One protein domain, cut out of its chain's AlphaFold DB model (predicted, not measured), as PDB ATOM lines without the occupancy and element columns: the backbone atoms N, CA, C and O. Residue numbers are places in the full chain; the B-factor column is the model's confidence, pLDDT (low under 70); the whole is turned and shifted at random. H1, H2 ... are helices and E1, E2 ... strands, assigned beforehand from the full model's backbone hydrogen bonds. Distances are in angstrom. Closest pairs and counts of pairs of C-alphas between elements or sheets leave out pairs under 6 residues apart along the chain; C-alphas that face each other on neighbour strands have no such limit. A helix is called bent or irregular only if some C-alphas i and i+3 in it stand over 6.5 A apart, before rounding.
ATOM      1  N   SER A  31     142.592 256.826 295.636       94.76
ATOM      2  CA  SER A  31     143.258 256.525 296.900       94.76
ATOM      3  C   SER A  31     144.334 257.577 297.154       94.76
ATOM      4  O   SER A  31     145.491 257.375 296.806       94.76
ATOM      5  N   CYS A  32     143.967 258.698 297.775       95.18
ATOM      6  CA  CYS A  32     144.917 259.765 298.110       95.18
ATOM      7  C   CYS A  32     145.971 259.369 299.162       95.18
ATOM      8  O   CYS A  32     146.854 260.172 299.451       95.18
ATOM      9  N   TYR A  33     145.902 258.170 299.758       95.78
ATOM     10  CA  TYR A  33     146.726 257.793 300.913       95.78
ATOM     11  C   TYR A  33     146.646 258.897 301.988       95.78
ATOM     12  O   TYR A  33     145.568 259.435 302.237       95.78
ATOM     13  N   TRP A  34     147.775 259.289 302.577       97.09
ATOM     14  CA  TRP A  34     147.836 260.401 303.523       97.09
ATOM     15  C   TRP A  34     147.737 261.791 302.883       97.09
ATOM     16  O   TRP A  34     147.656 262.778 303.610       97.09
ATOM     17  N   LEU A  35     147.729 261.923 301.551       97.34
ATOM     18  CA  LEU A  35     147.621 263.235 300.902       97.34
ATOM     19  C   LEU A  35     146.269 263.905 301.176       97.34
ATOM     20  O   LEU A  35     146.184 265.120 301.042       97.34
ATOM     21  N   GLY A  36     145.240 263.147 301.577       96.63
ATOM     22  CA  GLY A  36     143.974 263.686 302.089       96.63
ATOM     23  C   GLY A  36     143.959 263.960 303.602       96.63
ATOM     24  O   GLY A  36     143.069 264.666 304.074       96.63
ATOM     25  N   ASP A  37     144.928 263.445 304.366       96.48
ATOM     26  CA  ASP A  37     145.003 263.651 305.815       96.48
ATOM     27  C   ASP A  37     145.494 265.069 306.135       96.48
ATOM     28  O   ASP A  37     146.451 265.570 305.541       96.48
ATOM     29  N   SER A  38     144.896 265.707 307.142       95.85
ATOM     30  CA  SER A  38     145.463 266.922 307.742       95.85
ATOM     31  C   SER A  38     146.425 266.559 308.874       95.85
ATOM     32  O   SER A  38     146.083 265.750 309.736       95.85
ATOM     33  N   PHE A  39     147.610 267.169 308.907       95.81
ATOM     34  CA  PHE A  39     148.598 266.962 309.972       95.81
ATOM     35  C   PHE A  39     149.459 268.211 310.202       95.81
ATOM     36  O   PHE A  39     149.641 269.027 309.303       95.81
ATOM     37  N   ALA A  40     150.023 268.349 311.402       94.21
ATOM     38  CA  ALA A  40     150.955 269.424 311.742       94.21
ATOM     39  C   ALA A  40     152.388 268.897 311.894       94.21
ATOM     40  O   ALA A  40     152.599 267.743 312.286       94.21
ATOM     41  N   THR A  41     153.376 269.751 311.624       91.04
ATOM     42  CA  THR A  41     154.776 269.485 311.979       91.04
ATOM     43  C   THR A  41     154.965 269.514 313.503       91.04
ATOM     44  O   THR A  41     154.168 270.099 314.238       91.04
ATOM     45  N   THR A  42     156.014 268.864 314.016       89.22
ATOM     46  CA  THR A  42     156.237 268.705 315.471       89.22
ATOM     47  C   THR A  42     156.495 270.023 316.210       89.22
ATOM     48  O   THR A  42     156.187 270.132 317.396       89.22
ATOM     49  N   ASP A  43     156.993 271.039 315.507       88.18
ATOM     50  CA  ASP A  43     157.154 272.419 315.979       88.18
ATOM     51  C   ASP A  43     155.863 273.262 315.883       88.18
ATOM     52  O   ASP A  43     155.830 274.392 316.367       88.18
ATOM     53  N   LYS A  44     154.797 272.714 315.279       81.26
ATOM     54  CA  LYS A  44     153.491 273.348 315.023       81.26
ATOM     55  C   LYS A  44     153.546 274.629 314.180       81.26
ATOM     56  O   LYS A  44     152.567 275.374 314.160       81.26
ATOM     57  N   THR A  45     154.653 274.902 313.484       87.87
ATOM     58  CA  THR A  45     154.767 276.099 312.628       87.87
ATOM     59  C   THR A  45     154.079 275.917 311.278       87.87
ATOM     60  O   THR A  45     153.645 276.902 310.682       87.87
ATOM     61  N   ASN A  46     153.934 274.670 310.815       89.13
ATOM     62  CA  ASN A  46     153.269 274.322 309.568       89.13
ATOM     63  C   ASN A  46     152.134 273.320 309.824       89.13
ATOM     64  O   ASN A  46     152.292 272.349 310.569       89.13
ATOM     65  N   GLU A  47     150.995 273.536 309.167       93.96
ATOM     66  CA  GLU A  47     149.838 272.645 309.217       93.96
ATOM     67  C   GLU A  47     149.385 272.317 307.791       93.96
ATOM     68  O   GLU A  47     148.917 273.186 307.054       93.96
ATOM     69  N   TYR A  48     149.527 271.054 307.398       95.02
ATOM     70  CA  TYR A  48     149.027 270.533 306.136       95.02
ATOM     71  C   TYR A  48     147.531 270.203 306.244       95.02
ATOM     72  O   TYR A  48     147.078 269.650 307.247       95.02
ATOM     73  N   LYS A  49     146.765 270.539 305.198       94.98
ATOM     74  CA  LYS A  49     145.289 270.514 305.182       94.98
ATOM     75  C   LYS A  49     144.675 269.505 304.197       94.98
ATOM     76  O   LYS A  49     143.507 269.637 303.850       94.98
ATOM     77  N   GLY A  50     145.449 268.536 303.700       95.95
ATOM     78  CA  GLY A  50     144.960 267.550 302.726       95.95
ATOM     79  C   GLY A  50     144.838 268.054 301.272       95.95
ATOM     80  O   GLY A  50     144.181 267.417 300.452       95.95
ATOM     81  N   THR A  51     145.429 269.207 300.925       95.18
ATOM     82  CA  THR A  51     145.181 269.905 299.639       95.18
ATOM     83  C   THR A  51     145.904 269.323 298.415       95.18
ATOM     84  O   THR A  51     145.645 269.754 297.292       95.18
ATOM     85  N   CYS A  52     146.771 268.324 298.598       97.01
ATOM     86  CA  CYS A  52     147.424 267.564 297.525       97.01
ATOM     87  C   CYS A  52     146.752 266.205 297.249       97.01
ATOM     88  O   CYS A  52     147.359 265.327 296.646       97.01
ATOM     89  N   CYS A  53     145.503 266.005 297.682       97.04
ATOM     90  CA  CYS A  53     144.675 264.861 297.288       97.04
ATOM     91  C   CYS A  53     144.196 265.016 295.825       97.04
ATOM     92  O   CYS A  53     143.031 265.304 295.557       97.04
ATOM     93  N   THR A  54     145.127 264.873 294.878       96.80
ATOM     94  CA  THR A  54     144.908 264.959 293.422       96.80
ATOM     95  C   THR A  54     145.434 263.705 292.723       96.80
ATOM     96  O   THR A  54     146.289 262.995 293.258       96.80
ATOM     97  N   SER A  55     144.928 263.421 291.522       96.54
ATOM     98  CA  SER A  55     145.431 262.343 290.657       96.54
ATOM     99  C   SER A  55     146.922 262.521 290.367       96.54
ATOM    100  O   SER A  55     147.707 261.589 290.509       96.54
ATOM    101  N   GLU A  56     147.296 263.754 290.049       97.16
ATOM    102  CA  GLU A  56     148.623 264.204 289.664       97.16
ATOM    103  C   GLU A  56     149.642 264.004 290.797       97.16
ATOM    104  O   GLU A  56     150.738 263.507 290.554       97.16
ATOM    105  N   ALA A  57     149.288 264.308 292.052       97.70
ATOM    106  CA  ALA A  57     150.172 264.065 293.196       97.70
ATOM    107  C   ALA A  57     150.387 262.574 293.495       97.70
ATOM    108  O   ALA A  57     151.483 262.183 293.904       97.70
ATOM    109  N   VAL A  58     149.352 261.747 293.315       97.41
ATOM    110  CA  VAL A  58     149.466 260.293 293.495       97.41
ATOM    111  C   VAL A  58     150.327 259.697 292.383       97.41
ATOM    112  O   VAL A  58     151.257 258.954 292.685       97.41
ATOM    113  N   GLU A  59     150.083 260.062 291.122       97.16
ATOM    114  CA  GLU A  59     150.855 259.585 289.967       97.16
ATOM    115  C   GLU A  59     152.338 259.982 290.051       97.16
ATOM    116  O   GLU A  59     153.215 259.146 289.838       97.16
ATOM    117  N   GLU A  60     152.644 261.224 290.426       97.50
ATOM    118  CA  GLU A  60     154.025 261.715 290.531       97.50
ATOM    119  C   GLU A  60     154.787 261.078 291.703       97.50
ATOM    120  O   GLU A  60     155.963 260.726 291.558       97.50
ATOM    121  N   LEU A  61     154.131 260.827 292.846       97.39
ATOM    122  CA  LEU A  61     154.730 259.999 293.899       97.39
ATOM    123  C   LEU A  61     154.895 258.544 293.450       97.39
ATOM    124  O   LEU A  61     155.937 257.951 293.719       97.39
ATOM    125  N   GLU A  62     153.915 257.949 292.767       97.11
ATOM    126  CA  GLU A  62     154.034 256.567 292.297       97.11
ATOM    127  C   GLU A  62     155.133 256.395 291.242       97.11
ATOM    128  O   GLU A  62     155.801 255.358 291.242       97.11
ATOM    129  N   ASN A  63     155.363 257.379 290.378       97.07
ATOM    130  CA  ASN A  63     156.392 257.322 289.339       97.07
ATOM    131  C   ASN A  63     157.803 257.671 289.851       97.07
ATOM    132  O   ASN A  63     158.790 257.265 289.235       97.07
ATOM    133  N   SER A  64     157.932 258.376 290.978       96.72
ATOM    134  CA  SER A  64     159.232 258.791 291.516       96.72
ATOM    135  C   SER A  64     159.939 257.695 292.323       96.72
ATOM    136  O   SER A  64     159.525 257.367 293.434       96.72
ATOM    137  N   GLU A  65     161.074 257.179 291.840       96.40
ATOM    138  CA  GLU A  65     161.896 256.214 292.597       96.40
ATOM    139  C   GLU A  65     162.355 256.754 293.968       96.40
ATOM    140  O   GLU A  65     162.442 255.993 294.933       96.40
ATOM    141  N   GLU A  66     162.591 258.067 294.078       95.86
ATOM    142  CA  GLU A  66     163.041 258.724 295.315       95.86
ATOM    143  C   GLU A  66     161.915 258.950 296.336       95.86
ATOM    144  O   GLU A  66     162.199 259.014 297.534       95.86
ATOM    145  N   TRP A  67     160.651 259.046 295.899       96.43
ATOM    146  CA  TRP A  67     159.519 259.439 296.758       96.43
ATOM    147  C   TRP A  67     158.370 258.412 296.840       96.43
ATOM    148  O   TRP A  67     157.539 258.515 297.740       96.43
ATOM    149  N   LYS A  68     158.337 257.361 296.008       96.96
ATOM    150  CA  LYS A  68     157.276 256.321 295.987       96.96
ATOM    151  C   LYS A  68     157.055 255.604 297.318       96.96
ATOM    152  O   LYS A  68     155.935 255.206 297.640       96.96
ATOM    153  N   TRP A  69     158.111 255.427 298.108       96.41
ATOM    154  CA  TRP A  69     158.022 254.827 299.443       96.41
ATOM    155  C   TRP A  69     157.178 255.679 300.406       96.41
ATOM    156  O   TRP A  69     156.528 255.136 301.303       96.41
ATOM    157  N   LEU A  70     157.116 256.993 300.176       96.74
ATOM    158  CA  LEU A  70     156.461 257.955 301.051       96.74
ATOM    159  C   LEU A  70     154.940 257.786 301.101       96.74
ATOM    160  O   LEU A  70     154.336 258.068 302.132       96.74
ATOM    161  N   LEU A  71     154.317 257.241 300.050       95.95
ATOM    162  CA  LEU A  71     152.889 256.873 300.024       95.95
ATOM    163  C   LEU A  71     152.492 255.913 301.164       95.95
ATOM    164  O   LEU A  71     151.312 255.800 301.492       95.95
ATOM    165  N   LYS A  72     153.472 255.233 301.776       95.02
ATOM    166  CA  LYS A  72     153.302 254.295 302.896       95.02
ATOM    167  C   LYS A  72     153.930 254.771 304.212       95.02
ATOM    168  O   LYS A  72     153.924 254.007 305.171       95.02
ATOM    169  N   SER A  73     154.485 255.985 304.275       94.86
ATOM    170  CA  SER A  73     155.055 256.517 305.520       94.86
ATOM    171  C   SER A  73     153.956 256.932 306.505       94.86
ATOM    172  O   SER A  73     152.962 257.566 306.134       94.86
ATOM    173  N   GLU A  74     154.155 256.605 307.780       95.32
ATOM    174  CA  GLU A  74     153.348 257.087 308.908       95.32
ATOM    175  C   GLU A  74     153.975 258.320 309.593       95.32
ATOM    176  O   GLU A  74     153.295 259.010 310.351       95.32
ATOM    177  N   GLU A  75     155.236 258.662 309.297       95.64
ATOM    178  CA  GLU A  75     155.934 259.778 309.943       95.64
ATOM    179  C   GLU A  75     155.602 261.134 309.303       95.64
ATOM    180  O   GLU A  75     155.907 261.410 308.140       95.64
ATOM    181  N   THR A  76     155.045 262.053 310.098       95.07
ATOM    182  CA  THR A  76     154.703 263.414 309.644       95.07
ATOM    183  C   THR A  76     155.912 264.215 309.155       95.07
ATOM    184  O   THR A  76     155.767 265.034 308.250       95.07
ATOM    185  N   THR A  77     157.109 263.955 309.695       94.87
ATOM    186  CA  THR A  77     158.375 264.563 309.249       94.87
ATOM    187  C   THR A  77     158.699 264.197 307.801       94.87
ATOM    188  O   THR A  77     159.051 265.064 307.001       94.87
ATOM    189  N   GLU A  78     158.557 262.919 307.448       96.02
ATOM    190  CA  GLU A  78     158.835 262.423 306.101       96.02
ATOM    191  C   GLU A  78     157.772 262.928 305.122       96.02
ATOM    192  O   GLU A  78     158.111 263.477 304.070       96.02
ATOM    193  N   ARG A  79     156.486 262.819 305.500       96.77
ATOM    194  CA  ARG A  79     155.346 263.352 304.732       96.77
ATOM    195  C   ARG A  79     155.546 264.836 304.398       96.77
ATOM    196  O   ARG A  79     155.398 265.242 303.247       96.77
ATOM    197  N   TRP A  80     155.957 265.642 305.383       95.91
ATOM    198  CA  TRP A  80     156.264 267.063 305.193       95.91
ATOM    199  C   TRP A  80     157.457 267.309 304.257       95.91
ATOM    200  O   TRP A  80     157.426 268.235 303.443       95.91
ATOM    201  N   ASN A  81     158.494 266.470 304.326       94.90
ATOM    202  CA  ASN A  81     159.649 266.566 303.434       94.90
ATOM    203  C   ASN A  81     159.252 266.298 301.968       94.90
ATOM    204  O   ASN A  81     159.632 267.068 301.094       94.90
ATOM    205  N   GLY A  82     158.422 265.288 301.686       96.23
ATOM    206  CA  GLY A  82     157.933 265.045 300.319       96.23
ATOM    207  C   GLY A  82     156.974 266.116 299.792       96.23
ATOM    208  O   GLY A  82     157.031 266.455 298.609       96.23
ATOM    209  N   LEU A  83     156.146 266.713 300.658       96.44
ATOM    210  CA  LEU A  83     155.361 267.899 300.290       96.44
ATOM    211  C   LEU A  83     156.276 269.048 299.848       96.44
ATOM    212  O   LEU A  83     156.094 269.606 298.770       96.44
ATOM    213  N   THR A  84     157.281 269.380 300.661       95.11
ATOM    214  CA  THR A  84     158.106 270.588 300.480       95.11
ATOM    215  C   THR A  84     159.270 270.447 299.495       95.11
ATOM    216  O   THR A  84     159.672 271.449 298.906       95.11
ATOM    217  N   GLN A  85     159.809 269.246 299.279       95.66
ATOM    218  CA  GLN A  85     160.889 269.011 298.307       95.66
ATOM    219  C   GLN A  85     160.374 268.616 296.916       95.66
ATOM    220  O   GLN A  85     161.086 268.816 295.935       95.66
ATOM    221  N   PHE A  86     159.168 268.042 296.825       96.95
ATOM    222  CA  PHE A  86     158.655 267.448 295.589       96.95
ATOM    223  C   PHE A  86     157.256 267.963 295.223       96.95
ATOM    224  O   PHE A  86     157.135 268.760 294.292       96.95
ATOM    225  N   LEU A  87     156.199 267.587 295.955       97.20
ATOM    226  CA  LEU A  87     154.816 267.824 295.500       97.20
ATOM    227  C   LEU A  87     154.441 269.303 295.343       97.20
ATOM    228  O   LEU A  87     153.802 269.658 294.357       97.20
ATOM    229  N   PHE A  88     154.876 270.190 296.242       96.16
ATOM    230  CA  PHE A  88     154.634 271.634 296.103       96.16
ATOM    231  C   PHE A  88     155.363 272.273 294.904       96.16
ATOM    232  O   PHE A  88     155.068 273.415 294.555       96.16
ATOM    233  N   CYS A  89     156.296 271.556 294.270       95.69
ATOM    234  CA  CYS A  89     157.002 271.990 293.065       95.69
ATOM    235  C   CYS A  89     156.441 271.372 291.774       95.69
ATOM    236  O   CYS A  89     156.747 271.864 290.686       95.69
ATOM    237  N   VAL A  90     155.580 270.353 291.873       95.92
ATOM    238  CA  VAL A  90     154.889 269.758 290.724       95.92
ATOM    239  C   VAL A  90     153.606 270.537 290.421       95.92
ATOM    240  O   VAL A  90     152.694 270.661 291.242       95.92
ATOM    241  N   LYS A  91     153.509 271.077 289.204       94.87
ATOM    242  CA  LYS A  91     152.370 271.898 288.781       94.87
ATOM    243  C   LYS A  91     151.108 271.042 288.605       94.87
ATOM    244  O   LYS A  91     150.988 270.330 287.618       94.87
ATOM    245  N   GLY A  92     150.141 271.218 289.504       95.18
ATOM    246  CA  GLY A  92     148.843 270.528 289.489       95.18
ATOM    247  C   GLY A  92     148.661 269.543 290.645       95.18
ATOM    248  O   GLY A  92     147.533 269.272 291.033       95.18
ATOM    249  N   ALA A  93     149.757 269.101 291.271       96.35
ATOM    250  CA  ALA A  93     149.725 268.155 292.383       96.35
ATOM    251  C   ALA A  93     148.955 268.673 293.617       96.35
ATOM    252  O   ALA A  93     148.306 267.899 294.317       96.35
ATOM    253  N   CYS A  94     148.985 269.979 293.888       96.32
ATOM    254  CA  CYS A  94     148.319 270.571 295.047       96.32
ATOM    255  C   CYS A  94     147.366 271.690 294.624       96.32
ATOM    256  O   CYS A  94     147.773 272.645 293.959       96.32
ATOM    257  N   SER A  95     146.102 271.575 295.039       88.21
ATOM    258  CA  SER A  95     145.059 272.582 294.815       88.21
ATOM    259  C   SER A  95     145.234 273.725 295.813       88.21
ATOM    260  O   SER A  95     144.673 273.697 296.905       88.21
ATOM    261  N   ASP A  96     146.082 274.678 295.425       80.18
ATOM    262  CA  ASP A  96     146.643 275.755 296.244       80.18
ATOM    263  C   ASP A  96     147.486 275.254 297.442       80.18
ATOM    264  O   ASP A  96     146.964 274.980 298.529       80.18
ATOM    265  N   PRO A  97     148.828 275.161 297.301       74.80
ATOM    266  CA  PRO A  97     149.697 275.061 298.467       74.80
ATOM    267  C   PRO A  97     149.557 276.343 299.301       74.80
ATOM    268  O   PRO A  97     149.828 277.446 298.827       74.80
ATOM    269  N   SER A  98     149.132 276.191 300.554       70.25
ATOM    270  CA  SER A  98     149.042 277.268 301.540       70.25
ATOM    271  C   SER A  98     149.951 276.916 302.724       70.25
ATOM    272  O   SER A  98     149.653 275.948 303.425       70.25
ATOM    273  N   PRO A  99     151.064 277.643 302.953       72.36
ATOM    274  CA  PRO A  99     151.552 278.793 302.185       72.36
ATOM    275  C   PRO A  99     152.053 278.417 300.779       72.36
ATOM    276  O   PRO A  99     152.525 277.304 300.555       72.36
ATOM    277  N   VAL A 100     152.010 279.378 299.846       77.38
ATOM    278  CA  VAL A 100     152.512 279.188 298.474       77.38
ATOM    279  C   VAL A 100     154.012 278.930 298.519       77.38
ATOM    280  O   VAL A 100     154.802 279.830 298.815       77.38
ATOM    281  N   TRP A 101     154.409 277.694 298.229       84.79
ATOM    282  CA  TRP A 101     155.804 277.292 298.281       84.79
ATOM    283  C   TRP A 101     156.589 277.908 297.121       84.79
ATOM    284  O   TRP A 101     156.265 277.715 295.952       84.79
ATOM    285  N   THR A 102     157.633 278.669 297.443       86.11
ATOM    286  CA  THR A 102     158.476 279.350 296.444       86.11
ATOM    287  C   THR A 102     159.904 278.821 296.387       86.11
ATOM    288  O   THR A 102     160.695 279.321 295.591       86.11
ATOM    289  N   ASN A 103     160.263 277.839 297.222       87.09
ATOM    290  CA  ASN A 103     161.626 277.307 297.320       87.09
ATOM    291  C   ASN A 103     161.866 276.099 296.394       87.09
ATOM    292  O   ASN A 103     162.557 275.151 296.755       87.09
ATOM    293  N   CYS A 104     161.282 276.139 295.200       88.68
ATOM    294  CA  CYS A 104     161.521 275.155 294.155       88.68
ATOM    295  C   CYS A 104     162.774 275.550 293.371       88.68
ATOM    296  O   CYS A 104     162.710 276.350 292.435       88.68
ATOM    297  N   THR A 105     163.925 275.005 293.766       80.14
ATOM    298  CA  THR A 105     165.082 274.916 292.864       80.14
ATOM    299  C   THR A 105     164.705 274.108 291.621       80.14
ATOM    300  O   THR A 105     163.824 273.256 291.690       80.14
ATOM    301  N   GLU A 106     165.365 274.361 290.486       58.89
ATOM    302  CA  GLU A 106     165.056 273.756 289.173       58.89
ATOM    303  C   GLU A 106     165.496 272.277 289.072       58.89
ATOM    304  O   GLU A 106     166.221 271.869 288.164       58.89
TER     305      GLU A 106
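What this domain is: This is residues 31 to 106 of the 786 residues of the protein "Sushi domain-containing protein" of Caenorhabditis elegans (UniProt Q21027). This is a small, rounded domain with a two-strand hairpin, E1 and E2, towards one end of its longest axis and the helix H2 towards the other, with the short helices H1 and H3 and the longer H4 between them. After H4, a long stretch with no named element, residues 86 to 106, starts near the middle and runs out along one side of the body. The printed part has 76 residues with four named helices and two named strands, in the order H1, E1, E2, H2, H3, H4; the sheet E1 - E2 is antiparallel. By its named elements, which hold under half of the residues, the class is mostly helix. The whole is compact, with a radius of gyration of the C-alphas of 11.2 A and spans of 31 by 26 by 20 A.

How they stand to each other: E1, residues 38 to 40, and E2, residues 47 to 49, form an antiparallel hairpin, with 175 degrees between their directions. N 39 and O 48 are 3.0 A apart and N 48 and O 39 are 2.8 A apart, both within hydrogen-bond range. H4, residues 76 to 85, has its closest C-alpha to E1 at Thr 76, 7.1 A from that of Phe 39. E2 and H4 are near each other, with 5 pairs of C-alphas within 10 A. H3, residues 68 to 72, only just touches H4, with 3 pairs of C-alphas within 8 A; the closest are those of Leu 70 and Arg 79, 6.6 A apart. H3 also only just touches H1, residues 33 to 36, again with 3 such pairs; the closest C-alphas are those of Tyr 33 and Leu 71, 6.3 A apart. H2, residues 55 to 63, and H3 touch only at the corner by their link, where the C-alphas of Glu 62 and Lys 68 come closest, at 4.9 A. H1 and H2 are only just apart, their closest C-alphas 8.2 A from each other; H2 and H4 are apart. Every O i to N i+4 pair is within hydrogen-bond range in H2 and H4, against 0 of 1 in H3, which has 1 of 2 O i to N i+3 pairs within range; H1 is too short for an O i to N i+4 pair.

Where its parts are: E1 is 7.2 A from first to last C-alpha and begins at C-alpha 38, (145.463, 266.922, 307.742); E2 is 6.4 A. H4 measures 14.1 A and ends at C-alpha 85, (160.889, 269.011, 298.307). H2 measures 12.1 A and H3 8.2 A. H1 begins at C-alpha 33, (146.726, 257.793, 300.913), and is only just irregular: C-alphas 33 and 36 are 6.6 A apart.

The domain as a whole: The two C-alphas farthest apart, those of Asp 43 and Asn 63, are 30.6 A from each other. The printed part has no cut. No link between named elements is long: E1 to E2 is short and the others are tight. The mean pLDDT of the printed part is 92.8, and residue 106 alone is under 70.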